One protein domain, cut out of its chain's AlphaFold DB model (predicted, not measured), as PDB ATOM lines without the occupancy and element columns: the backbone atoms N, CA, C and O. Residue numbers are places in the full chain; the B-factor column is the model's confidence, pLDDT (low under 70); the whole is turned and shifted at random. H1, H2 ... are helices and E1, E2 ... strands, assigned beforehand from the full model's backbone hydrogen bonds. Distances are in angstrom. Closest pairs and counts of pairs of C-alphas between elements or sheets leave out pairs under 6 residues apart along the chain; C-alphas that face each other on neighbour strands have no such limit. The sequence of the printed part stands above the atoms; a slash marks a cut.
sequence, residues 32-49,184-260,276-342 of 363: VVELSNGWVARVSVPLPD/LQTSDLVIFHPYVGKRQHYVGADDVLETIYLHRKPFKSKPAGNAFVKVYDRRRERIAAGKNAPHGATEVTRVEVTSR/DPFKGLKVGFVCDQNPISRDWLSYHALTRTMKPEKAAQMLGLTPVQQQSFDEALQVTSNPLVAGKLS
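This is residues 32 to 49, 184 to 260 and 276 to 342 of the 363 residues of an uncharacterized protein of Pontixanthobacter rizhaonensis (UniProt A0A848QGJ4). Two antiparallel sheets stand partly face to face as a loose, open-sided sandwich, with the small sheet E4 E9 E10 over one face of the larger, twisted sheet E5 E6 E7 E8. The hairpin E1 and E2 comes beside E10, H1 is at one end of E7, and H2, H3 and H4 form a separate helical lobe beyond the E4 side. The printed part has 162 residues, with five named helices and ten named strands in the order E1 E2 E3 E4 E5 E6 E7 H1 E8 E9 H2 H3 H4 E10 H5, and its class is mixed. It is compact, with a radius of gyration of the C-alphas of 16.1 A and spans of 45 by 45 by 36 A.

E1, residues 32 to 34, begins at C-alpha 32 (36.785, 3.424, 9.867). E2 is residues 40 to 43 and E3 47 to 49. E4 is residues 189 to 192, E5 196 to 203 (20.0 A), E6 209 to 216 (20.9 A) and E7 229 to 233 (13.7 A). H1 is residues 234 to 240, and E8, residues 252 to 260, is 25.6 A long. E9 is residues 282 to 285, H2 294 to 302 (12.2 A), H3 308 to 315 and H4 319 to 328 (14.1 A). E10 is residues 335 to 338, and H5, residues 339 to 342, ends at C-alpha 342 (47.455, -0.604, 13.850).

E5, E6 and E7 form a meander, each strand the antiparallel neighbour of the one before; N 200 and O 213 are 2.9 A apart, N 212 and O 231 2.8 A. E8 is antiparallel to E7, with N 230 and O 256 at 2.8 A. H1 is on this sheet, over none of its strands. In the other sheet, E4 and E9 are antiparallel neighbours, with N 190 and O 284 within hydrogen-bond range at 2.9 A, and E9 and E10 are antiparallel neighbours, with N 336 and O 283 within hydrogen-bond range at 2.8 A. E4 and E5 meet only through their link. In the hairpin E1 and E2, N 33 and O 41 are 2.9 A apart; the closest C-alphas of E2 and E10, Val 43 and Leu 336, are 6.7 A apart. E3, which pairs with no named strand, and E8 are near each other. H3 touches H2 at a steep tilt of 48 degrees, closest at the C-alphas of Leu 302 and Ala 311, 5.6 A. H3 touches H4 at a steep tilt of 60 degrees, closest at those of Ala 312 and Gln 322, 6.0 A. H5 touches no helix. Every O i to N i+4 pair is within hydrogen-bond range in H1, H2, H3 and H4; H5 is too short for one.

The two C-alphas farthest apart, those of Gly 242 and Val 320, are 47.4 A apart. Residues 50 to 183 and 261 to 275 are not printed; the gaps between C-alphas are 20.3 A and 12.6 A. The links E6 to E7 and H1 to E8 are long. Residues 218 to 224, 287 to 292 and 331 to 334 have pLDDT under 70.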
ATOM      1  N   VAL A  32      38.224   3.685   9.891       87.75
ATOM      2  CA  VAL A  32      36.785   3.424   9.867       87.75
ATOM      3  C   VAL A  32      36.548   2.361   8.806       87.75
ATOM      4  O   VAL A  32      37.017   2.507   7.681       87.75
ATOM      5  N   VAL A  33      35.866   1.284   9.179       86.12
ATOM      6  CA  VAL A  33      35.555   0.171   8.284       86.12
ATOM      7  C   VAL A  33      34.048  -0.013   8.283       86.12
ATOM      8  O   VAL A  33      33.452  -0.243   9.336       86.12
ATOM      9  N   GLU A  34      33.443   0.117   7.111       85.31
ATOM     10  CA  GLU A  34      32.072  -0.318   6.877       85.31
ATOM     11  C   GLU A  34      32.096  -1.811   6.546       85.31
ATOM     12  O   GLU A  34      32.880  -2.268   5.714       85.31
ATOM     13  N   LEU A  35      31.299  -2.575   7.275       82.88
ATOM     14  CA  LEU A  35      31.255  -4.026   7.208       82.88
ATOM     15  C   LEU A  35      30.173  -4.459   6.218       82.88
ATOM     16  O   LEU A  35      29.230  -3.719   5.945       82.88
ATOM     17  N   SER A  36      30.271  -5.689   5.716       73.88
ATOM     18  CA  SER A  36      29.334  -6.255   4.728       73.88
ATOM     19  C   SER A  36      27.851  -6.186   5.133       73.88
ATOM     20  O   SER A  36      26.973  -6.173   4.276       73.88
ATOM     21  N   ASN A  37      27.566  -6.140   6.436       73.50
ATOM     22  CA  ASN A  37      26.224  -6.057   7.009       73.50
ATOM     23  C   ASN A  37      25.765  -4.611   7.305       73.50
ATOM     24  O   ASN A  37      24.784  -4.421   8.026       73.50
ATOM     25  N   GLY A  38      26.484  -3.600   6.807       83.62
ATOM     26  CA  GLY A  38      26.198  -2.176   7.014       83.62
ATOM     27  C   GLY A  38      26.615  -1.633   8.385       83.62
ATOM     28  O   GLY A  38      26.361  -0.470   8.696       83.62
ATOM     29  N   TRP A  39      27.238  -2.449   9.241       84.62
ATOM     30  CA  TRP A  39      27.782  -1.965  10.509       84.62
ATOM     31  C   TRP A  39      29.057  -1.160  10.279       84.62
ATOM     32  O   TRP A  39      29.820  -1.419   9.354       84.62
ATOM     33  N   VAL A  40      29.327  -0.207  11.170       87.88
ATOM     34  CA  VAL A  40      30.535   0.620  11.109       87.88
ATOM     35  C   VAL A  40      31.411   0.328  12.316       87.88
ATOM     36  O   VAL A  40      31.033   0.610  13.455       87.88
ATOM     37  N   ALA A  41      32.611  -0.184  12.057       90.75
ATOM     38  CA  ALA A  41      33.653  -0.353  13.055       90.75
ATOM     39  C   ALA A  41      34.637   0.821  13.004       90.75
ATOM     40  O   ALA A  41      35.067   1.258  11.935       90.75
ATOM     41  N   ARG A  42      35.036   1.326  14.173       92.12
ATOM     42  CA  ARG A  42      36.069   2.365  14.297       92.12
ATOM     43  C   ARG A  42      37.205   1.852  15.165       92.12
ATOM     44  O   ARG A  42      36.955   1.435  16.293       92.12
ATOM     45  N   VAL A  43      38.440   1.914  14.676       92.19
ATOM     46  CA  VAL A  43      39.616   1.399  15.396       92.19
ATOM     47  C   VAL A  43      40.501   2.552  15.841       92.19
ATOM     48  O   VAL A  43      40.881   3.399  15.032       92.19
ATOM     49  N   SER A  44      40.793   2.618  17.140       93.38
ATOM     50  CA  SER A  44      41.617   3.687  17.698       93.38
ATOM     51  C   SER A  44      43.081   3.544  17.285       93.38
ATOM     52  O   SER A  44      43.562   2.438  17.034       93.38
ATOM     53  N   VAL A  45      43.832   4.644  17.345       93.38
ATOM     54  CA  VAL A  45      45.302   4.566  17.399       93.38
ATOM     55  C   VAL A  45      45.762   3.668  18.562       93.38
ATOM     56  O   VAL A  45      45.042   3.536  19.564       93.38
ATOM     57  N   PRO A  46      46.947   3.042  18.465       94.88
ATOM     58  CA  PRO A  46      47.492   2.219  19.535       94.88
ATOM     59  C   PRO A  46      47.916   3.111  20.701       94.88
ATOM     60  O   PRO A  46      48.646   4.082  20.529       94.88
ATOM     61  N   LEU A  47      47.480   2.772  21.911       94.81
ATOM     62  CA  LEU A  47      47.791   3.527  23.121       94.81
ATOM     63  C   LEU A  47      48.643   2.683  24.072       94.81
ATOM     64  O   LEU A  47      48.315   1.513  24.289       94.81
ATOM     65  N   PRO A  48      49.684   3.252  24.707       95.62
ATOM     66  CA  PRO A  48      50.347   2.578  25.813       95.62
ATOM     67  C   PRO A  48      49.377   2.471  26.997       95.62
ATOM     68  O   PRO A  48      48.976   3.476  27.587       95.62
ATOM     69  N   ASP A  49      48.992   1.249  27.353       94.38
ATOM     70  CA  ASP A  49      48.092   0.996  28.478       94.38
ATOM     71  C   ASP A  49      48.869   0.687  29.754       94.38
ATOM     72  O   ASP A  49      48.498   1.149  30.820       94.38
ATOM     73  N   LEU A 184      31.617  -2.912  17.777       91.56
ATOM     74  CA  LEU A 184      31.683  -4.376  17.755       91.56
ATOM     75  C   LEU A 184      31.854  -4.961  19.155       91.56
ATOM     76  O   LEU A 184      32.636  -4.443  19.963       91.56
ATOM     77  N   GLN A 185      31.168  -6.072  19.409       91.94
ATOM     78  CA  GLN A 185      31.343  -6.896  20.597       91.94
ATOM     79  C   GLN A 185      32.450  -7.934  20.384       91.94
ATOM     80  O   GLN A 185      32.847  -8.272  19.269       91.94
ATOM     81  N   THR A 186      32.940  -8.495  21.483       91.44
ATOM     82  CA  THR A 186      33.937  -9.573  21.509       91.44
ATOM     83  C   THR A 186      33.487 -10.821  20.758       91.44
ATOM     84  O   THR A 186      34.319 -11.520  20.179       91.44
ATOM     85  N   SER A 187      32.183 -11.106  20.755       86.50
ATOM     86  CA  SER A 187      31.570 -12.212  20.016       86.50
ATOM     87  C   SER A 187      31.692 -12.072  18.503       86.50
ATOM     88  O   SER A 187      31.731 -13.096  17.818       86.50
ATOM     89  N   ASP A 188      31.804 -10.845  18.005       86.06
ATOM     90  CA  ASP A 188      31.757 -10.516  16.581       86.06
ATOM     91  C   ASP A 188      33.131 -10.596  15.910       86.06
ATOM     92  O   ASP A 188      33.273 -10.365  14.706       86.06
ATOM     93  N   LEU A 189      34.170 -10.888  16.696       87.69
ATOM     94  CA  LEU A 189      35.551 -10.863  16.245       87.69
ATOM     95  C   LEU A 189      36.099 -12.270  16.028       87.69
ATOM     96  O   LEU A 189      35.974 -13.156  16.879       87.69
ATOM     97  N   VAL A 190      36.806 -12.432  14.913       86.62
ATOM     98  CA  VAL A 190      37.725 -13.544  14.672       86.62
ATOM     99  C   VAL A 190      39.126 -13.080  15.035       86.62
ATOM    100  O   VAL A 190      39.579 -12.020  14.594       86.62
ATOM    101  N   ILE A 191      39.826 -13.877  15.843       88.00
ATOM    102  CA  ILE A 191      41.181 -13.558  16.287       88.00
ATOM    103  C   ILE A 191      42.128 -14.693  15.926       88.00
ATOM    104  O   ILE A 191      41.965 -15.844  16.350       88.00
ATOM    105  N   PHE A 192      43.183 -14.332  15.210       86.44
ATOM    106  CA  PHE A 192      44.250 -15.233  14.821       86.44
ATOM    107  C   PHE A 192      45.611 -14.662  15.205       86.44
ATOM    108  O   PHE A 192      45.889 -13.476  15.036       86.44
ATOM    109  N   HIS A 193      46.495 -15.534  15.687       87.62
ATOM    110  CA  HIS A 193      47.906 -15.216  15.837       87.62
ATOM    111  C   HIS A 193      48.742 -16.508  15.752       87.62
ATOM    112  O   HIS A 193      48.415 -17.489  16.427       87.62
ATOM    113  N   PRO A 194      49.848 -16.534  14.985       86.00
ATOM    114  CA  PRO A 194      50.548 -17.773  14.619       86.00
ATOM    115  C   PRO A 194      51.211 -18.488  15.804       86.00
ATOM    116  O   PRO A 194      51.429 -19.693  15.770       86.00
ATOM    117  N   TYR A 195      51.531 -17.759  16.877       85.12
ATOM    118  CA  TYR A 195      52.193 -18.325  18.061       85.12
ATOM    119  C   TYR A 195      51.234 -18.719  19.197       85.12
ATOM    120  O   TYR A 195      51.687 -18.991  20.315       85.12
ATOM    121  N   VAL A 196      49.919 -18.709  18.956       86.50
ATOM    122  CA  VAL A 196      48.923 -19.120  19.956       86.50
ATOM    123  C   VAL A 196      49.007 -20.623  20.169       86.50
ATOM    124  O   VAL A 196      48.985 -21.392  19.217       86.50
ATOM    125  N   GLY A 197      49.099 -21.045  21.429       83.00
ATOM    126  CA  GLY A 197      49.003 -22.461  21.790       83.00
ATOM    127  C   GLY A 197      47.794 -22.801  22.645       83.00
ATOM    128  O   GLY A 197      47.310 -23.923  22.564       83.00
ATOM    129  N   LYS A 198      47.301 -21.863  23.463       85.19
ATOM    130  CA  LYS A 198      46.055 -22.032  24.221       85.19
ATOM    131  C   LYS A 198      45.215 -20.764  24.151       85.19
ATOM    132  O   LYS A 198      45.762 -19.660  24.130       85.19
ATOM    133  N   ARG A 199      43.898 -20.948  24.141       87.75
ATOM    134  CA  ARG A 199      42.896 -19.888  24.259       87.75
ATOM    135  C   ARG A 199      42.122 -20.106  25.552       87.75
ATOM    136  O   ARG A 199      41.877 -21.252  25.923       87.75
ATOM    137  N   GLN A 200      41.771 -19.025  26.228       88.69
ATOM    138  CA  GLN A 200      40.883 -19.053  27.381       88.69
ATOM    139  C   GLN A 200      39.776 -18.033  27.153       88.69
ATOM    140  O   GLN A 200      40.050 -16.889  26.796       88.69
ATOM    141  N   HIS A 201      38.535 -18.458  27.355       90.69
ATOM    142  CA  HIS A 201      37.349 -17.641  27.156       90.69
ATOM    143  C   HIS A 201      36.633 -17.459  28.491       90.69
ATOM    144  O   HIS A 201      36.556 -18.396  29.283       90.69
ATOM    145  N   TYR A 202      36.135 -16.252  28.728       90.19
ATOM    146  CA  TYR A 202      35.273 -15.918  29.851       90.19
ATOM    147  C   TYR A 202      33.939 -15.460  29.288       90.19
ATOM    148  O   TYR A 202      33.891 -14.509  28.506       90.19
ATOM    149  N   VAL A 203      32.892 -16.177  29.668       89.62
ATOM    150  CA  VAL A 203      31.512 -15.924  29.269       89.62
ATOM    151  C   VAL A 203      30.777 -15.425  30.509       89.62
ATOM    152  O   VAL A 203      30.981 -15.967  31.598       89.62
ATOM    153  N   GLY A 204      30.006 -14.352  30.348       86.50
ATOM    154  CA  GLY A 204      29.183 -13.780  31.405       86.50
ATOM    155  C   GLY A 204      28.032 -14.708  31.795       86.50
ATOM    156  O   GLY A 204      27.772 -15.717  31.143       86.50
ATOM    157  N   ALA A 205      27.316 -14.356  32.863       88.75
ATOM    158  CA  ALA A 205      26.127 -15.100  33.295       88.75
ATOM    159  C   ALA A 205      24.950 -15.000  32.303       88.75
ATOM    160  O   ALA A 205      23.989 -15.750  32.417       88.75
ATOM    161  N   ASP A 206      25.025 -14.067  31.353       85.62
ATOM    162  CA  ASP A 206      24.079 -13.863  30.257       85.62
ATOM    163  C   ASP A 206      24.500 -14.585  28.964       85.62
ATOM    164  O   ASP A 206      24.034 -14.237  27.883       85.62
ATOM    165  N   ASP A 207      25.424 -15.547  29.064       82.50
ATOM    166  CA  ASP A 207      25.988 -16.320  27.952       82.50
ATOM    167  C   ASP A 207      26.728 -15.486  26.885       82.50
ATOM    168  O   ASP A 207      27.112 -15.992  25.825       82.50
ATOM    169  N   VAL A 208      27.020 -14.212  27.171       86.44
ATOM    170  CA  VAL A 208      27.787 -13.345  26.270       86.44
ATOM    171  C   VAL A 208      29.283 -13.515  26.518       86.44
ATOM    172  O   VAL A 208      29.771 -13.468  27.647       86.44
ATOM    173  N   LEU A 209      30.054 -13.707  25.446       88.62
ATOM    174  CA  LEU A 209      31.511 -13.791  25.527       88.62
ATOM    175  C   LEU A 209      32.091 -12.434  25.928       88.62
ATOM    176  O   LEU A 209      32.031 -11.503  25.138       88.62
ATOM    177  N   GLU A 210      32.729 -12.329  27.091       91.06
ATOM    178  CA  GLU A 210      33.242 -11.053  27.609       91.06
ATOM    179  C   GLU A 210      34.743 -10.878  27.410       91.06
ATOM    180  O   GLU A 210      35.226  -9.760  27.237       91.06
ATOM    181  N   THR A 211      35.525 -11.957  27.504       94.94
ATOM    182  CA  THR A 211      36.987 -11.880  27.391       94.94
ATOM    183  C   THR A 211      37.588 -13.118  26.737       94.94
ATOM    184  O   THR A 211      37.243 -14.252  27.056       94.94
ATOM    185  N   ILE A 212      38.566 -12.885  25.869       93.88
ATOM    186  CA  ILE A 212      39.396 -13.874  25.193       93.88
ATOM    187  C   ILE A 212      40.854 -13.607  25.575       93.88
ATOM    188  O   ILE A 212      41.390 -12.528  25.324       93.88
ATOM    189  N   TYR A 213      41.523 -14.603  26.145       94.00
ATOM    190  CA  TYR A 213      42.960 -14.587  26.395       94.00
ATOM    191  C   TYR A 213      43.670 -15.542  25.447       94.00
ATOM    192  O   TYR A 213      43.313 -16.719  25.334       94.00
ATOM    193  N   LEU A 214      44.723 -15.050  24.800       92.75
ATOM    194  CA  LEU A 214      45.599 -15.864  23.971       92.75
ATOM    195  C   LEU A 214      46.929 -16.079  24.681       92.75
ATOM    196  O   LEU A 214      47.650 -15.133  25.016       92.75
ATOM    197  N   HIS A 215      47.281 -17.344  24.870       90.94
ATOM    198  CA  HIS A 215      48.530 -17.755  25.488       90.94
ATOM    199  C   HIS A 215      49.473 -18.316  24.433       90.94
ATOM    200  O   HIS A 215      49.068 -19.065  23.537       90.94
ATOM    201  N   ARG A 216      50.759 -17.965  24.543       86.62
ATOM    202  CA  ARG A 216      51.777 -18.507  23.639       86.62
ATOM    203  C   ARG A 216      51.878 -20.014  23.821       86.62
ATOM    204  O   ARG A 216      51.692 -20.516  24.933       86.62
ATOM    205  N   LYS A 217      52.228 -20.722  22.745       75.50
ATOM    206  CA  LYS A 217      52.559 -22.147  22.823       75.50
ATOM    207  C   LYS A 217      53.622 -22.360  23.907       75.50
ATOM    208  O   LYS A 217      54.669 -21.705  23.863       75.50
ATOM    209  N   PRO A 218      53.350 -23.202  24.919       67.44
ATOM    210  CA  PRO A 218      54.327 -23.445  25.959       67.44
ATOM    211  C   PRO A 218      55.531 -24.140  25.319       67.44
ATOM    212  O   PRO A 218      55.385 -25.099  24.569       67.44
ATOM    213  N   PHE A 219      56.734 -23.634  25.588       59.72
ATOM    214  CA  PHE A 219      57.965 -24.196  25.019       59.72
ATOM    215  C   PHE A 219      58.394 -25.514  25.703       59.72
ATOM    216  O   PHE A 219      59.391 -26.095  25.294       59.72
ATOM    217  N   LYS A 220      57.678 -25.963  26.754       63.09
ATOM    218  CA  LYS A 220      57.887 -27.183  27.579       63.09
ATOM    219  C   LYS A 220      56.570 -27.562  28.297       63.09
ATOM    220  O   LYS A 220      55.600 -26.825  28.173       63.09
ATOM    221  N   SER A 221      56.544 -28.611  29.125       54.38
ATOM    222  CA  SER A 221      55.409 -29.060  29.977       54.38
ATOM    223  C   SER A 221      54.894 -28.055  31.033       54.38
ATOM    224  O   SER A 221      54.121 -28.417  31.916       54.38
ATOM    225  N   LYS A 222      55.304 -26.782  30.978       56.31
ATOM    226  CA  LYS A 222      54.845 -25.749  31.912       56.31
ATOM    227  C   LYS A 222      53.423 -25.293  31.557       56.31
ATOM    228  O   LYS A 222      53.072 -25.284  30.372       56.31
ATOM    229  N   PRO A 223      52.617 -24.869  32.550       58.41
ATOM    230  CA  PRO A 223      51.330 -24.242  32.283       58.41
ATOM    231  C   PRO A 223      51.514 -23.065  31.321       58.41
ATOM    232  O   PRO A 223      52.585 -22.453  31.257       58.41
ATOM    233  N   ALA A 224      50.468 -22.781  30.543       65.25
ATOM    234  CA  ALA A 224      50.463 -21.632  29.652       65.25
ATOM    235  C   ALA A 224      50.864 -20.391  30.460       65.25
ATOM    236  O   ALA A 224      50.261 -20.097  31.489       65.25
ATOM    237  N   GLY A 225      51.937 -19.718  30.034       71.50
ATOM    238  CA  GLY A 225      52.397 -18.497  30.692       71.50
ATOM    239  C   GLY A 225      51.352 -17.384  30.588       71.50
ATOM    240  O   GLY A 225      50.269 -17.582  30.042       71.50
ATOM    241  N   ASN A 226      51.694 -16.187  31.068       82.94
ATOM    242  CA  ASN A 226      50.823 -15.013  30.949       82.94
ATOM    243  C   ASN A 226      50.284 -14.856  29.519       82.94
ATOM    244  O   ASN A 226      51.036 -15.024  28.550       82.94
ATOM    245  N   ALA A 227      48.999 -14.520  29.403       89.12
ATOM    246  CA  ALA A 227      48.408 -14.163  28.123       89.12
ATOM    247  C   ALA A 227      49.209 -13.015  27.497       89.12
ATOM    248  O   ALA A 227      49.655 -12.101  28.194       89.12
ATOM    249  N   PHE A 228      49.441 -13.104  26.192       92.75
ATOM    250  CA  PHE A 228      50.164 -12.071  25.450       92.75
ATOM    251  C   PHE A 228      49.223 -11.226  24.592       92.75
ATOM    252  O   PHE A 228      49.611 -10.128  24.212       92.75
ATOM    253  N   VAL A 229      48.007 -11.718  24.327       95.31
ATOM    254  CA  VAL A 229      46.885 -10.918  23.828       95.31
ATOM    255  C   VAL A 229      45.692 -11.122  24.749       95.31
ATOM    256  O   VAL A 229      45.405 -12.251  25.158       95.31
ATOM    257  N   LYS A 230      44.993 -10.032  25.043       96.62
ATOM    258  CA  LYS A 230      43.709 -10.007  25.730       96.62
ATOM    259  C   LYS A 230      42.723  -9.223  24.869       96.62
ATOM    260  O   LYS A 230      42.998  -8.079  24.522       96.62
ATOM    261  N   VAL A 231      41.585  -9.820  24.542       96.75
ATOM    262  CA  VAL A 231      40.483  -9.149  23.844       96.75
ATOM    263  C   VAL A 231      39.265  -9.165  24.746       96.75
ATOM    264  O   VAL A 231      38.915 -10.230  25.239       96.75
ATOM    265  N   TYR A 232      38.668  -8.016  25.042       97.25
ATOM    266  CA  TYR A 232      37.588  -7.947  26.027       97.25
ATOM    267  C   TYR A 232      36.594  -6.827  25.767       97.25
ATOM    268  O   TYR A 232      36.949  -5.793  25.201       97.25
ATOM    269  N   ASP A 233      35.371  -7.018  26.255       96.44
ATOM    270  CA  ASP A 233      34.348  -5.984  26.291       96.44
ATOM    271  C   ASP A 233      34.756  -4.892  27.295       96.44
ATOM    272  O   ASP A 233      34.709  -5.040  28.523       96.44
ATOM    273  N   ARG A 234      35.205  -3.762  26.751       95.06
ATOM    274  CA  ARG A 234      35.671  -2.614  27.525       95.06
ATOM    275  C   ARG A 234      34.512  -1.817  28.111       95.06
ATOM    276  O   ARG A 234      34.713  -1.094  29.091       95.06
ATOM    277  N   ARG A 235      33.320  -1.902  27.524       93.31
ATOM    278  CA  ARG A 235      32.121  -1.258  28.053       93.31
ATOM    279  C   ARG A 235      31.682  -1.976  29.329       93.31
ATOM    280  O   ARG A 235      31.601  -1.320  30.369       93.31
ATOM    281  N   ARG A 236      31.504  -3.298  29.281       93.44
ATOM    282  CA  ARG A 236      31.161  -4.127  30.448       93.44
ATOM    283  C   ARG A 236      32.204  -4.037  31.552       93.44
ATOM    284  O   ARG A 236      31.834  -3.784  32.693       93.44
ATOM    285  N   GLU A 237      33.499  -4.127  31.228       94.44
ATOM    286  CA  GLU A 237      34.567  -4.007  32.237       94.44
ATOM    287  C   GLU A 237      34.500  -2.677  33.004       94.44
ATOM    288  O   GLU A 237      34.703  -2.646  34.219       94.44
ATOM    289  N   ARG A 238      34.168  -1.572  32.326       91.75
ATOM    290  CA  ARG A 238      34.022  -0.271  32.988       91.75
ATOM    291  C   ARG A 238      32.759  -0.183  33.833       91.75
ATOM    292  O   ARG A 238      32.847   0.317  34.952       91.75
ATOM    293  N   ILE A 239      31.630  -0.678  33.331       91.38
ATOM    294  CA  ILE A 239      30.361  -0.690  34.073       91.38
ATOM    295  C   ILE A 239      30.496  -1.545  35.338       91.38
ATOM    296  O   ILE A 239      30.157  -1.076  36.421       91.38
ATOM    297  N   ALA A 240      31.088  -2.739  35.232       90.88
ATOM    298  CA  ALA A 240      31.365  -3.619  36.368       90.88
ATOM    299  C   ALA A 240      32.293  -2.966  37.407       90.88
ATOM    300  O   ALA A 240      32.163  -3.199  38.605       90.88
ATOM    301  N   ALA A 241      33.201  -2.090  36.967       88.75
ATOM    302  CA  ALA A 241      34.050  -1.287  37.843       88.75
ATOM    303  C   ALA A 241      33.364  -0.016  38.394       88.75
ATOM    304  O   ALA A 241      34.054   0.836  38.960       88.75
ATOM    305  N   GLY A 242      32.050   0.152  38.196       89.81
ATOM    306  CA  GLY A 242      31.277   1.315  38.643       89.81
ATOM    307  C   GLY A 242      31.593   2.602  37.875       89.81
ATOM    308  O   GLY A 242      31.545   3.692  38.444       89.81
ATOM    309  N   LYS A 243      31.997   2.498  36.604       87.25
ATOM    310  CA  LYS A 243      32.451   3.633  35.784       87.25
ATOM    311  C   LYS A 243      31.613   3.783  34.528       87.25
ATOM    312  O   LYS A 243      31.211   2.808  33.905       87.25
ATOM    313  N   ASN A 244      31.510   5.026  34.061       87.38
ATOM    314  CA  ASN A 244      30.900   5.320  32.769       87.38
ATOM    315  C   ASN A 244      31.633   4.579  31.648       87.38
ATOM    316  O   ASN A 244      32.875   4.573  31.605       87.38
ATOM    317  N   ALA A 245      30.857   4.006  30.734       87.31
ATOM    318  CA  ALA A 245      31.344   3.439  29.489       87.31
ATOM    319  C   ALA A 245      32.092   4.504  28.661       87.31
ATOM    320  O   ALA A 245      31.773   5.695  28.741       87.31
ATOM    321  N   PRO A 246      33.108   4.113  27.873       83.19
ATOM    322  CA  PRO A 246      33.973   5.077  27.199       83.19
ATOM    323  C   PRO A 246      33.269   5.789  26.033       83.19
ATOM    324  O   PRO A 246      33.623   6.921  25.726       83.19
ATOM    325  N   HIS A 247      32.260   5.149  25.432       86.69
ATOM    326  CA  HIS A 247      31.496   5.647  24.283       86.69
ATOM    327  C   HIS A 247      29.977   5.545  24.517       86.69
ATOM    328  O   HIS A 247      29.212   5.225  23.614       86.69
ATOM    329  N   GLY A 248      29.526   5.798  25.752       86.88
ATOM    330  CA  GLY A 248      28.105   5.704  26.100       86.88
ATOM    331  C   GLY A 248      27.567   4.276  25.960       86.88
ATOM    332  O   GLY A 248      28.160   3.336  26.485       86.88
ATOM    333  N   ALA A 249      26.433   4.113  25.280       89.06
ATOM    334  CA  ALA A 249      25.807   2.805  25.081       89.06
ATOM    335  C   ALA A 249      26.463   1.965  23.970       89.06
ATOM    336  O   ALA A 249      26.212   0.768  23.911       89.06
ATOM    337  N   THR A 250      27.291   2.570  23.114       90.81
ATOM    338  CA  THR A 250      27.926   1.876  21.989       90.81
ATOM    339  C   THR A 250      28.889   0.799  22.472       90.81
ATOM    340  O   THR A 250      29.638   1.009  23.431       90.81
ATOM    341  N   GLU A 251      28.897  -0.334  21.774       93.12
ATOM    342  CA  GLU A 251      29.791  -1.448  22.076       93.12
ATOM    343  C   GLU A 251      31.249  -1.097  21.808       93.12
ATOM    344  O   GLU A 251      31.580  -0.393  20.849       93.12
ATOM    345  N   VAL A 252      32.127  -1.562  22.697       95.00
ATOM    346  CA  VAL A 252      33.559  -1.281  22.617       95.00
ATOM    347  C   VAL A 252      34.338  -2.514  23.021       95.00
ATOM    348  O   VAL A 252      34.423  -2.849  24.202       95.00
ATOM    349  N   THR A 253      34.991  -3.127  22.045       96.06
ATOM    350  CA  THR A 253      35.926  -4.217  22.285       96.06
ATOM    351  C   THR A 253      37.345  -3.688  22.305       96.06
ATOM    352  O   THR A 253      37.777  -2.976  21.406       96.06
ATOM    353  N   ARG A 254      38.110  -4.042  23.330       96.56
ATOM    354  CA  ARG A 254      39.522  -3.691  23.437       96.56
ATOM    355  C   ARG A 254      40.391  -4.877  23.079       96.56
ATOM    356  O   ARG A 254      40.193  -5.957  23.623       96.56
ATOM    357  N   VAL A 255      41.405  -4.639  22.254       96.81
ATOM    358  CA  VAL A 255      42.488  -5.580  21.961       96.81
ATOM    359  C   VAL A 255      43.760  -5.053  22.611       96.81
ATOM    360  O   VAL A 255      44.233  -3.971  22.277       96.81
ATOM    361  N   GLU A 256      44.319  -5.814  23.543       97.19
ATOM    362  CA  GLU A 256      45.519  -5.470  24.301       97.19
ATOM    363  C   GLU A 256      46.611  -6.507  24.043       97.19
ATOM    364  O   GLU A 256      46.373  -7.710  24.161       97.19
ATOM    365  N   VAL A 257      47.812  -6.048  23.692       96.00
ATOM    366  CA  VAL A 257      48.985  -6.896  23.477       96.00
ATOM    367  C   VAL A 257      50.074  -6.553  24.483       96.00
ATOM    368  O   VAL A 257      50.527  -5.412  24.573       96.00
ATOM    369  N   THR A 258      50.544  -7.575  25.192       95.19
ATOM    370  CA  THR A 258      51.599  -7.471  26.200       95.19
ATOM    371  C   THR A 258      52.955  -7.840  25.608       95.19
ATOM    372  O   THR A 258      53.260  -9.010  25.348       95.19
ATOM    373  N   SER A 259      53.829  -6.848  25.469       93.38
ATOM    374  CA  SER A 259      55.219  -7.024  25.055       93.38
ATOM    375  C   SER A 259      56.131  -7.077  26.277       93.38
ATOM    376  O   SER A 259      56.428  -6.065  26.913       93.38
ATOM    377  N   ARG A 260      56.593  -8.281  26.631       91.50
ATOM    378  CA  ARG A 260      57.604  -8.497  27.679       91.50
ATOM    379  C   ARG A 260      58.943  -8.786  27.029       91.50
ATOM    380  O   ARG A 260      59.077  -9.768  26.298       91.50
ATOM    381  N   ASP A 276      56.477  -3.058  16.382       92.62
ATOM    382  CA  ASP A 276      55.051  -3.342  16.435       92.62
ATOM    383  C   ASP A 276      54.719  -4.626  17.239       92.62
ATOM    384  O   ASP A 276      55.096  -5.735  16.831       92.62
ATOM    385  N   PRO A 277      54.032  -4.506  18.393       92.12
ATOM    386  CA  PRO A 277      53.624  -5.650  19.196       92.12
ATOM    387  C   PRO A 277      52.468  -6.431  18.557       92.12
ATOM    388  O   PRO A 277      52.327  -7.617  18.849       92.12
ATOM    389  N   PHE A 278      51.684  -5.818  17.665       92.69
ATOM    390  CA  PHE A 278      50.597  -6.464  16.927       92.69
ATOM    391  C   PHE A 278      51.100  -7.291  15.736       92.69
ATOM    392  O   PHE A 278      50.296  -7.896  15.024       92.69
ATOM    393  N   LYS A 279      52.419  -7.371  15.507       90.44
ATOM    394  CA  LYS A 279      52.994  -8.167  14.419       90.44
ATOM    395  C   LYS A 279      52.503  -9.618  14.477       90.44
ATOM    396  O   LYS A 279      52.798 -10.358  15.412       90.44
ATOM    397  N   GLY A 280      51.809 -10.036  13.419       88.81
ATOM    398  CA  GLY A 280      51.245 -11.380  13.281       88.81
ATOM    399  C   GLY A 280      49.881 -11.575  13.949       88.81
ATOM    400  O   GLY A 280      49.268 -12.617  13.733       88.81
ATOM    401  N   LEU A 281      49.382 -10.599  14.716       91.19
ATOM    402  CA  LEU A 281      47.995 -10.584  15.169       91.19
ATOM    403  C   LEU A 281      47.097 -10.157  14.008       91.19
ATOM    404  O   LEU A 281      47.378  -9.170  13.328       91.19
ATOM    405  N   LYS A 282      46.010 -10.898  13.821       89.81
ATOM    406  CA  LYS A 282      44.886 -10.516  12.975       89.81
ATOM    407  C   LYS A 282      43.632 -10.526  13.835       89.81
ATOM    408  O   LYS A 282      43.311 -11.551  14.439       89.81
ATOM    409  N   VAL A 283      42.956  -9.388  13.905       90.12
ATOM    410  CA  VAL A 283      41.602  -9.280  14.455       90.12
ATOM    411  C   VAL A 283      40.725  -8.740  13.348       90.12
ATOM    412  O   VAL A 283      41.037  -7.692  12.790       90.12
ATOM    413  N   GLY A 284      39.657  -9.450  13.025       87.56
ATOM    414  CA  GLY A 284      38.730  -9.050  11.977       87.56
ATOM    415  C   GLY A 284      37.300  -9.377  12.346       87.56
ATOM    416  O   GLY A 284      37.039 -10.005  13.374       87.56
ATOM    417  N   PHE A 285      36.391  -8.921  11.501       81.12
ATOM    418  CA  PHE A 285      34.974  -9.153  11.679       81.12
ATOM    419  C   PHE A 285      34.566 -10.523  11.146       81.12
ATOM    420  O   PHE A 285      35.073 -11.003  10.134       81.12
ATOM    421  N   VAL A 286      33.634 -11.139  11.859       70.31
ATOM    422  CA  VAL A 286      33.026 -12.426  11.534       70.31
ATOM    423  C   VAL A 286      32.249 -12.411  10.212       70.31
ATOM    424  O   VAL A 286      32.250 -13.408   9.493       70.31
ATOM    425  N   CYS A 287      31.588 -11.303   9.875       58.53
ATOM    426  CA  CYS A 287      30.534 -11.306   8.856       58.53
ATOM    427  C   CYS A 287      30.986 -11.045   7.419       58.53
ATOM    428  O   CYS A 287      30.141 -10.920   6.534       58.53
ATOM    429  N   ASP A 288      32.280 -10.925   7.143       54.41
ATOM    430  CA  ASP A 288      32.714 -10.581   5.786       54.41
ATOM    431  C   ASP A 288      32.588 -11.751   4.786       54.41
ATOM    432  O   ASP A 288      32.876 -11.582   3.603       54.41
ATOM    433  N   GLN A 289      32.140 -12.930   5.230       53.38
ATOM    434  CA  GLN A 289      31.678 -13.990   4.336       53.38
ATOM    435  C   GLN A 289      30.175 -13.837   4.103       53.38
ATOM    436  O   GLN A 289      29.364 -14.070   4.998       53.38
ATOM    437  N   ASN A 290      29.806 -13.406   2.898       48.28
ATOM    438  CA  ASN A 290      28.417 -13.248   2.493       48.28
ATOM    439  C   ASN A 290      27.955 -14.487   1.694       48.28
ATOM    440  O   ASN A 290      28.615 -14.816   0.705       48.28
ATOM    441  N   PRO A 291      26.837 -15.148   2.051       54.59
ATOM    442  CA  PRO A 291      26.049 -14.985   3.274       54.59
ATOM    443  C   PRO A 291      26.643 -15.749   4.464       54.59
ATOM    444  O   PRO A 291      27.144 -16.866   4.327       54.59
ATOM    445  N   ILE A 292      26.501 -15.178   5.663       63.38
ATOM    446  CA  ILE A 292      26.812 -15.880   6.907       63.38
ATOM    447  C   ILE A 292      25.734 -16.935   7.119       63.38
ATOM    448  O   ILE A 292      24.588 -16.616   7.449       63.38
ATOM    449  N   SER A 293      26.079 -18.205   6.949       72.50
ATOM    450  CA  SER A 293      25.157 -19.260   7.342       72.50
ATOM    451  C   SER A 293      25.033 -19.293   8.869       72.50
ATOM    452  O   SER A 293      25.991 -19.048   9.610       72.50
ATOM    453  N   ARG A 294      23.843 -19.635   9.375       78.06
ATOM    454  CA  ARG A 294      23.640 -19.915  10.807       78.06
ATOM    455  C   ARG A 294      24.639 -20.966  11.314       78.06
ATOM    456  O   ARG A 294      25.096 -20.895  12.456       78.06
ATOM    457  N   ASP A 295      25.003 -21.895  10.438       83.00
ATOM    458  CA  ASP A 295      25.987 -22.939  10.690       83.00
ATOM    459  C   ASP A 295      27.379 -22.362  10.926       83.00
ATOM    460  O   ASP A 295      28.046 -22.785  11.864       83.00
ATOM    461  N   TRP A 296      27.794 -21.348  10.159       82.06
ATOM    462  CA  TRP A 296      29.060 -20.648  10.374       82.06
ATOM    463  C   TRP A 296      29.100 -19.999  11.766       82.06
ATOM    464  O   TRP A 296      30.061 -20.189  12.515       82.06
ATOM    465  N   LEU A 297      28.030 -19.291  12.165       77.81
ATOM    466  CA  LEU A 297      27.960 -18.618  13.476       77.81
ATOM    467  C   LEU A 297      28.045 -19.633  14.616       77.81
ATOM    468  O   LEU A 297      28.788 -19.445  15.583       77.81
ATOM    469  N   SER A 298      27.307 -20.730  14.464       84.06
ATOM    470  CA  SER A 298      27.270 -21.826  15.429       84.06
ATOM    471  C   SER A 298      28.626 -22.525  15.499       84.06
ATOM    472  O   SER A 298      29.118 -22.824  16.584       84.06
ATOM    473  N   TYR A 299      29.281 -22.721  14.356       87.31
ATOM    474  CA  TYR A 299      30.597 -23.333  14.266       87.31
ATOM    475  C   TYR A 299      31.663 -22.470  14.941       87.31
ATOM    476  O   TYR A 299      32.409 -22.955  15.793       87.31
ATOM    477  N   HIS A 300      31.699 -21.170  14.647       84.12
ATOM    478  CA  HIS A 300      32.607 -20.237  15.308       84.12
ATOM    479  C   HIS A 300      32.376 -20.188  16.826       84.12
ATOM    480  O   HIS A 300      33.334 -20.168  17.598       84.12
ATOM    481  N   ALA A 301      31.119 -20.216  17.276       81.38
ATOM    482  CA  ALA A 301      30.801 -20.266  18.697       81.38
ATOM    483  C   ALA A 301      31.277 -21.576  19.353       81.38
ATOM    484  O   ALA A 301      31.931 -21.531  20.395       81.38
ATOM    485  N   LEU A 302      31.019 -22.735  18.739       84.12
ATOM    486  CA  LEU A 302      31.416 -24.043  19.276       84.12
ATOM    487  C   LEU A 302      32.937 -24.229  19.287       84.12
ATOM    488  O   LEU A 302      33.496 -24.707  20.274       84.12
ATOM    489  N   THR A 303      33.643 -23.791  18.245       85.50
ATOM    490  CA  THR A 303      35.114 -23.890  18.169       85.50
ATOM    491  C   THR A 303      35.844 -23.058  19.229       85.50
ATOM    492  O   THR A 303      37.045 -23.232  19.448       85.50
ATOM    493  N   ARG A 304      35.132 -22.199  19.972       81.56
ATOM    494  CA  ARG A 304      35.665 -21.546  21.178       81.56
ATOM    495  C   ARG A 304      35.816 -22.503  22.360       81.56
ATOM    496  O   ARG A 304      36.642 -22.237  23.233       81.56
ATOM    497  N   THR A 305      35.037 -23.578  22.429       78.19
ATOM    498  CA  THR A 305      34.996 -24.494  23.584       78.19
ATOM    499  C   THR A 305      35.376 -25.930  23.235       78.19
ATOM    500  O   THR A 305      35.666 -26.718  24.135       78.19
ATOM    501  N   MET A 306      35.444 -26.283  21.950       84.44
ATOM    502  CA  MET A 306      35.838 -27.618  21.498       84.44
ATOM    503  C   MET A 306      36.683 -27.594  20.224       84.44
ATOM    504  O   MET A 306      36.872 -26.555  19.597       84.44
ATOM    505  N   LYS A 307      37.220 -28.763  19.856       86.62
ATOM    506  CA  LYS A 307      38.008 -28.911  18.631       86.62
ATOM    507  C   LYS A 307      37.138 -28.702  17.374       86.62
ATOM    508  O   LYS A 307      35.983 -29.141  17.398       86.62
ATOM    509  N   PRO A 308      37.694 -28.117  16.294       88.44
ATOM    510  CA  PRO A 308      37.040 -27.946  14.991       88.44
ATOM    511  C   PRO A 308      36.256 -29.161  14.494       88.44
ATOM    512  O   PRO A 308      35.099 -29.027  14.108       88.44
ATOM    513  N   GLU A 309      36.829 -30.361  14.595       92.38
ATOM    514  CA  GLU A 309      36.220 -31.588  14.071       92.38
ATOM    515  C   GLU A 309      34.973 -31.983  14.872       92.38
ATOM    516  O   GLU A 309      33.967 -32.420  14.316       92.38
ATOM    517  N   LYS A 310      35.007 -31.777  16.195       92.25
ATOM    518  CA  LYS A 310      33.865 -32.055  17.072       92.25
ATOM    519  C   LYS A 310      32.744 -31.037  16.863       92.25
ATOM    520  O   LYS A 310      31.578 -31.421  16.843       92.25
ATOM    521  N   ALA A 311      33.093 -29.762  16.688       92.62
ATOM    522  CA  ALA A 311      32.128 -28.717  16.359       92.62
ATOM    523  C   ALA A 311      31.445 -28.998  15.009       92.62
ATOM    524  O   ALA A 311      30.221 -28.927  14.921       92.62
ATOM    525  N   ALA A 312      32.220 -29.388  13.991       93.06
ATOM    526  CA  ALA A 312      31.704 -29.770  12.677       93.06
ATOM    527  C   ALA A 312      30.750 -30.965  12.766       93.06
ATOM    528  O   ALA A 312      29.637 -30.895  12.253       93.06
ATOM    529  N   GLN A 313      31.146 -32.022  13.484       94.50
ATOM    530  CA  GLN A 313      30.311 -33.205  13.686       94.50
ATOM    531  C   GLN A 313      28.985 -32.867  14.384       94.50
ATOM    532  O   GLN A 313      27.938 -33.356  13.971       94.50
ATOM    533  N   MET A 314      29.012 -32.024  15.423       93.31
ATOM    534  CA  MET A 314      27.805 -31.610  16.150       93.31
ATOM    535  C   MET A 314      26.823 -30.817  15.286       93.31
ATOM    536  O   MET A 314      25.618 -30.899  15.507       93.31
ATOM    537  N   LEU A 315      27.336 -30.056  14.322       92.50
ATOM    538  CA  LEU A 315      26.532 -29.269  13.389       92.50
ATOM    539  C   LEU A 315      26.182 -30.030  12.104       92.50
ATOM    540  O   LEU A 315      25.487 -29.487  11.255       92.50
ATOM    541  N   GLY A 316      26.657 -31.270  11.944       94.62
ATOM    542  CA  GLY A 316      26.446 -32.051  10.725       94.62
ATOM    543  C   GLY A 316      27.141 -31.466   9.492       94.62
ATOM    544  O   GLY A 316      26.659 -31.662   8.379       94.62
ATOM    545  N   LEU A 317      28.255 -30.743   9.669       92.25
ATOM    546  CA  LEU A 317      28.994 -30.153   8.551       92.25
ATOM    547  C   LEU A 317      29.728 -31.226   7.750       92.25
ATOM    548  O   LEU A 317      30.369 -32.120   8.307       92.25
ATOM    549  N   THR A 318      29.702 -31.090   6.427       94.19
ATOM    550  CA  THR A 318      30.567 -31.872   5.536       94.19
ATOM    551  C   THR A 318      32.041 -31.473   5.713       94.19
ATOM    552  O   THR A 318      32.324 -30.338   6.108       94.19
ATOM    553  N   PRO A 319      33.009 -32.343   5.357       93.62
ATOM    554  CA  PRO A 319      34.432 -31.991   5.401       93.62
ATOM    555  C   PRO A 319      34.782 -30.731   4.594       93.62
ATOM    556  O   PRO A 319      35.603 -29.932   5.031       93.62
ATOM    557  N   VAL A 320      34.116 -30.520   3.454       91.31
ATOM    558  CA  VAL A 320      34.307 -29.331   2.604       91.31
ATOM    559  C   VAL A 320      33.819 -28.061   3.309       91.31
ATOM    560  O   VAL A 320      34.516 -27.049   3.309       91.31
ATOM    561  N   GLN A 321      32.652 -28.112   3.961       89.88
ATOM    562  CA  GLN A 321      32.140 -26.985   4.750       89.88
ATOM    563  C   GLN A 321      33.023 -26.692   5.960       89.88
ATOM    564  O   GLN A 321      33.337 -25.533   6.214       89.88
ATOM    565  N   GLN A 322      33.453 -27.733   6.682       90.75
ATOM    566  CA  GLN A 322      34.378 -27.573   7.797       90.75
ATOM    567  C   GLN A 322      35.658 -26.872   7.334       90.75
ATOM    568  O   GLN A 322      36.046 -25.880   7.939       90.75
ATOM    569  N   GLN A 323      36.285 -27.356   6.257       88.88
ATOM    570  CA  GLN A 323      37.504 -26.754   5.726       88.88
ATOM    571  C   GLN A 323      37.290 -25.279   5.363       88.88
ATOM    572  O   GLN A 323      38.086 -24.431   5.758       88.88
ATOM    573  N   SER A 324      36.191 -24.958   4.676       86.00
ATOM    574  CA  SER A 324      35.849 -23.573   4.336       86.00
ATOM    575  C   SER A 324      35.695 -22.687   5.581       86.00
ATOM    576  O   SER A 324      36.163 -21.547   5.587       86.00
ATOM    577  N   PHE A 325      35.085 -23.197   6.655       86.69
ATOM    578  CA  PHE A 325      34.940 -22.456   7.909       86.69
ATOM    579  C   PHE A 325      36.269 -22.323   8.662       86.69
ATOM    580  O   PHE A 325      36.564 -21.254   9.196       86.69
ATOM    581  N   ASP A 326      37.098 -23.366   8.676       85.69
ATOM    582  CA  ASP A 326      38.443 -23.331   9.257       85.69
ATOM    583  C   ASP A 326      39.331 -22.294   8.547       85.69
ATOM    584  O   ASP A 326      40.050 -21.535   9.201       85.69
ATOM    585  N   GLU A 327      39.241 -22.204   7.219       83.19
ATOM    586  CA  GLU A 327      39.913 -21.175   6.421       83.19
ATOM    587  C   GLU A 327      39.392 -19.769   6.762       83.19
ATOM    588  O   GLU A 327      40.190 -18.850   6.982       83.19
ATOM    589  N   ALA A 328      38.073 -19.605   6.922       77.69
ATOM    590  CA  ALA A 328      37.452 -18.345   7.340       77.69
ATOM    591  C   ALA A 328      37.933 -17.870   8.726       77.69
ATOM    592  O   ALA A 328      38.107 -16.673   8.957       77.69
ATOM    593  N   LEU A 329      38.215 -18.796   9.651       78.25
ATOM    594  CA  LEU A 329      38.776 -18.476  10.970       78.25
ATOM    595  C   LEU A 329      40.247 -18.020  10.915       78.25
ATOM    596  O   LEU A 329      40.753 -17.449  11.888       78.25
ATOM    597  N   GLN A 330      40.947 -18.270   9.805       73.94
ATOM    598  CA  GLN A 330      42.355 -17.902   9.606       73.94
ATOM    599  C   GLN A 330      42.543 -16.673   8.702       73.94
ATOM    600  O   GLN A 330      43.560 -15.969   8.810       73.94
ATOM    601  N   VAL A 331      41.576 -16.397   7.828       66.81
ATOM    602  CA  VAL A 331      41.603 -15.311   6.845       66.81
ATOM    603  C   VAL A 331      40.508 -14.301   7.181       66.81
ATOM    604  O   VAL A 331      39.364 -14.429   6.770       66.81
ATOM    605  N   THR A 332      40.863 -13.263   7.937       63.25
ATOM    606  CA  THR A 332      39.970 -12.120   8.162       63.25
ATOM    607  C   THR A 332      39.880 -11.297   6.876       63.25
ATOM    608  O   THR A 332      40.905 -10.745   6.467       63.25
ATOM    609  N   SER A 333      38.703 -11.190   6.255       58.16
ATOM    610  CA  SER A 333      38.527 -10.456   4.989       58.16
ATOM    611  C   SER A 333      38.822  -8.959   5.113       58.16
ATOM    612  O   SER A 333      39.257  -8.354   4.144       58.16
ATOM    613  N   ASN A 334      38.693  -8.381   6.311       65.62
ATOM    614  CA  ASN A 334      39.105  -7.015   6.630       65.62
ATOM    615  C   ASN A 334      39.750  -6.980   8.025       65.62
ATOM    616  O   ASN A 334      39.045  -6.953   9.040       65.62
ATOM    617  N   PRO A 335      41.090  -7.031   8.137       77.12
ATOM    618  CA  PRO A 335      41.731  -6.971   9.439       77.12
ATOM    619  C   PRO A 335      41.547  -5.576  10.056       77.12
ATOM    620  O   PRO A 335      42.189  -4.609   9.653       77.12
ATOM    621  N   LEU A 336      40.701  -5.495  11.082       83.94
ATOM    622  CA  LEU A 336      40.509  -4.314  11.925       83.94
ATOM    623  C   LEU A 336      41.774  -4.010  12.736       83.94
ATOM    624  O   LEU A 336      42.136  -2.853  12.944       83.94
ATOM    625  N   VAL A 337      42.469  -5.063  13.174       80.75
ATOM    626  CA  VAL A 337      43.787  -4.967  13.805       80.75
ATOM    627  C   VAL A 337      44.762  -5.844  13.037       80.75
ATOM    628  O   VAL A 337      44.628  -7.069  13.015       80.75
ATOM    629  N   ALA A 338      45.757  -5.207  12.427       78.69
ATOM    630  CA  ALA A 338      46.869  -5.855  11.749       78.69
ATOM    631  C   ALA A 338      48.118  -4.990  11.872       78.69
ATOM    632  O   ALA A 338      48.051  -3.771  11.735       78.69
ATOM    633  N   GLY A 339      49.260  -5.646  12.082       71.19
ATOM    634  CA  GLY A 339      50.510  -5.023  12.519       71.19
ATOM    635  C   GLY A 339      50.787  -3.595  12.022       71.19
ATOM    636  O   GLY A 339      50.677  -2.635  12.782       71.19
ATOM    637  N   LYS A 340      51.086  -3.423  10.726       71.88
ATOM    638  CA  LYS A 340      51.413  -2.095  10.169       71.88
ATOM    639  C   LYS A 340      50.262  -1.087  10.271       71.88
ATOM    640  O   LYS A 340      50.517   0.072  10.581       71.88
ATOM    641  N   LEU A 341      49.026  -1.522  10.022       72.56
ATOM    642  CA  LEU A 341      47.845  -0.652  10.042       72.56
ATOM    643  C   LEU A 341      47.608  -0.097  11.451       72.56
ATOM    644  O   LEU A 341      47.398   1.098  11.631       72.56
ATOM    645  N   SER A 342      47.704  -0.963  12.457       76.88
ATOM    646  CA  SER A 342      47.455  -0.604  13.850       76.88
ATOM    647  C   SER A 342      48.630   0.104  14.512       76.88
ATOM    648  O   SER A 342      48.424   0.726  15.541       76.88
TER     649      SER A 342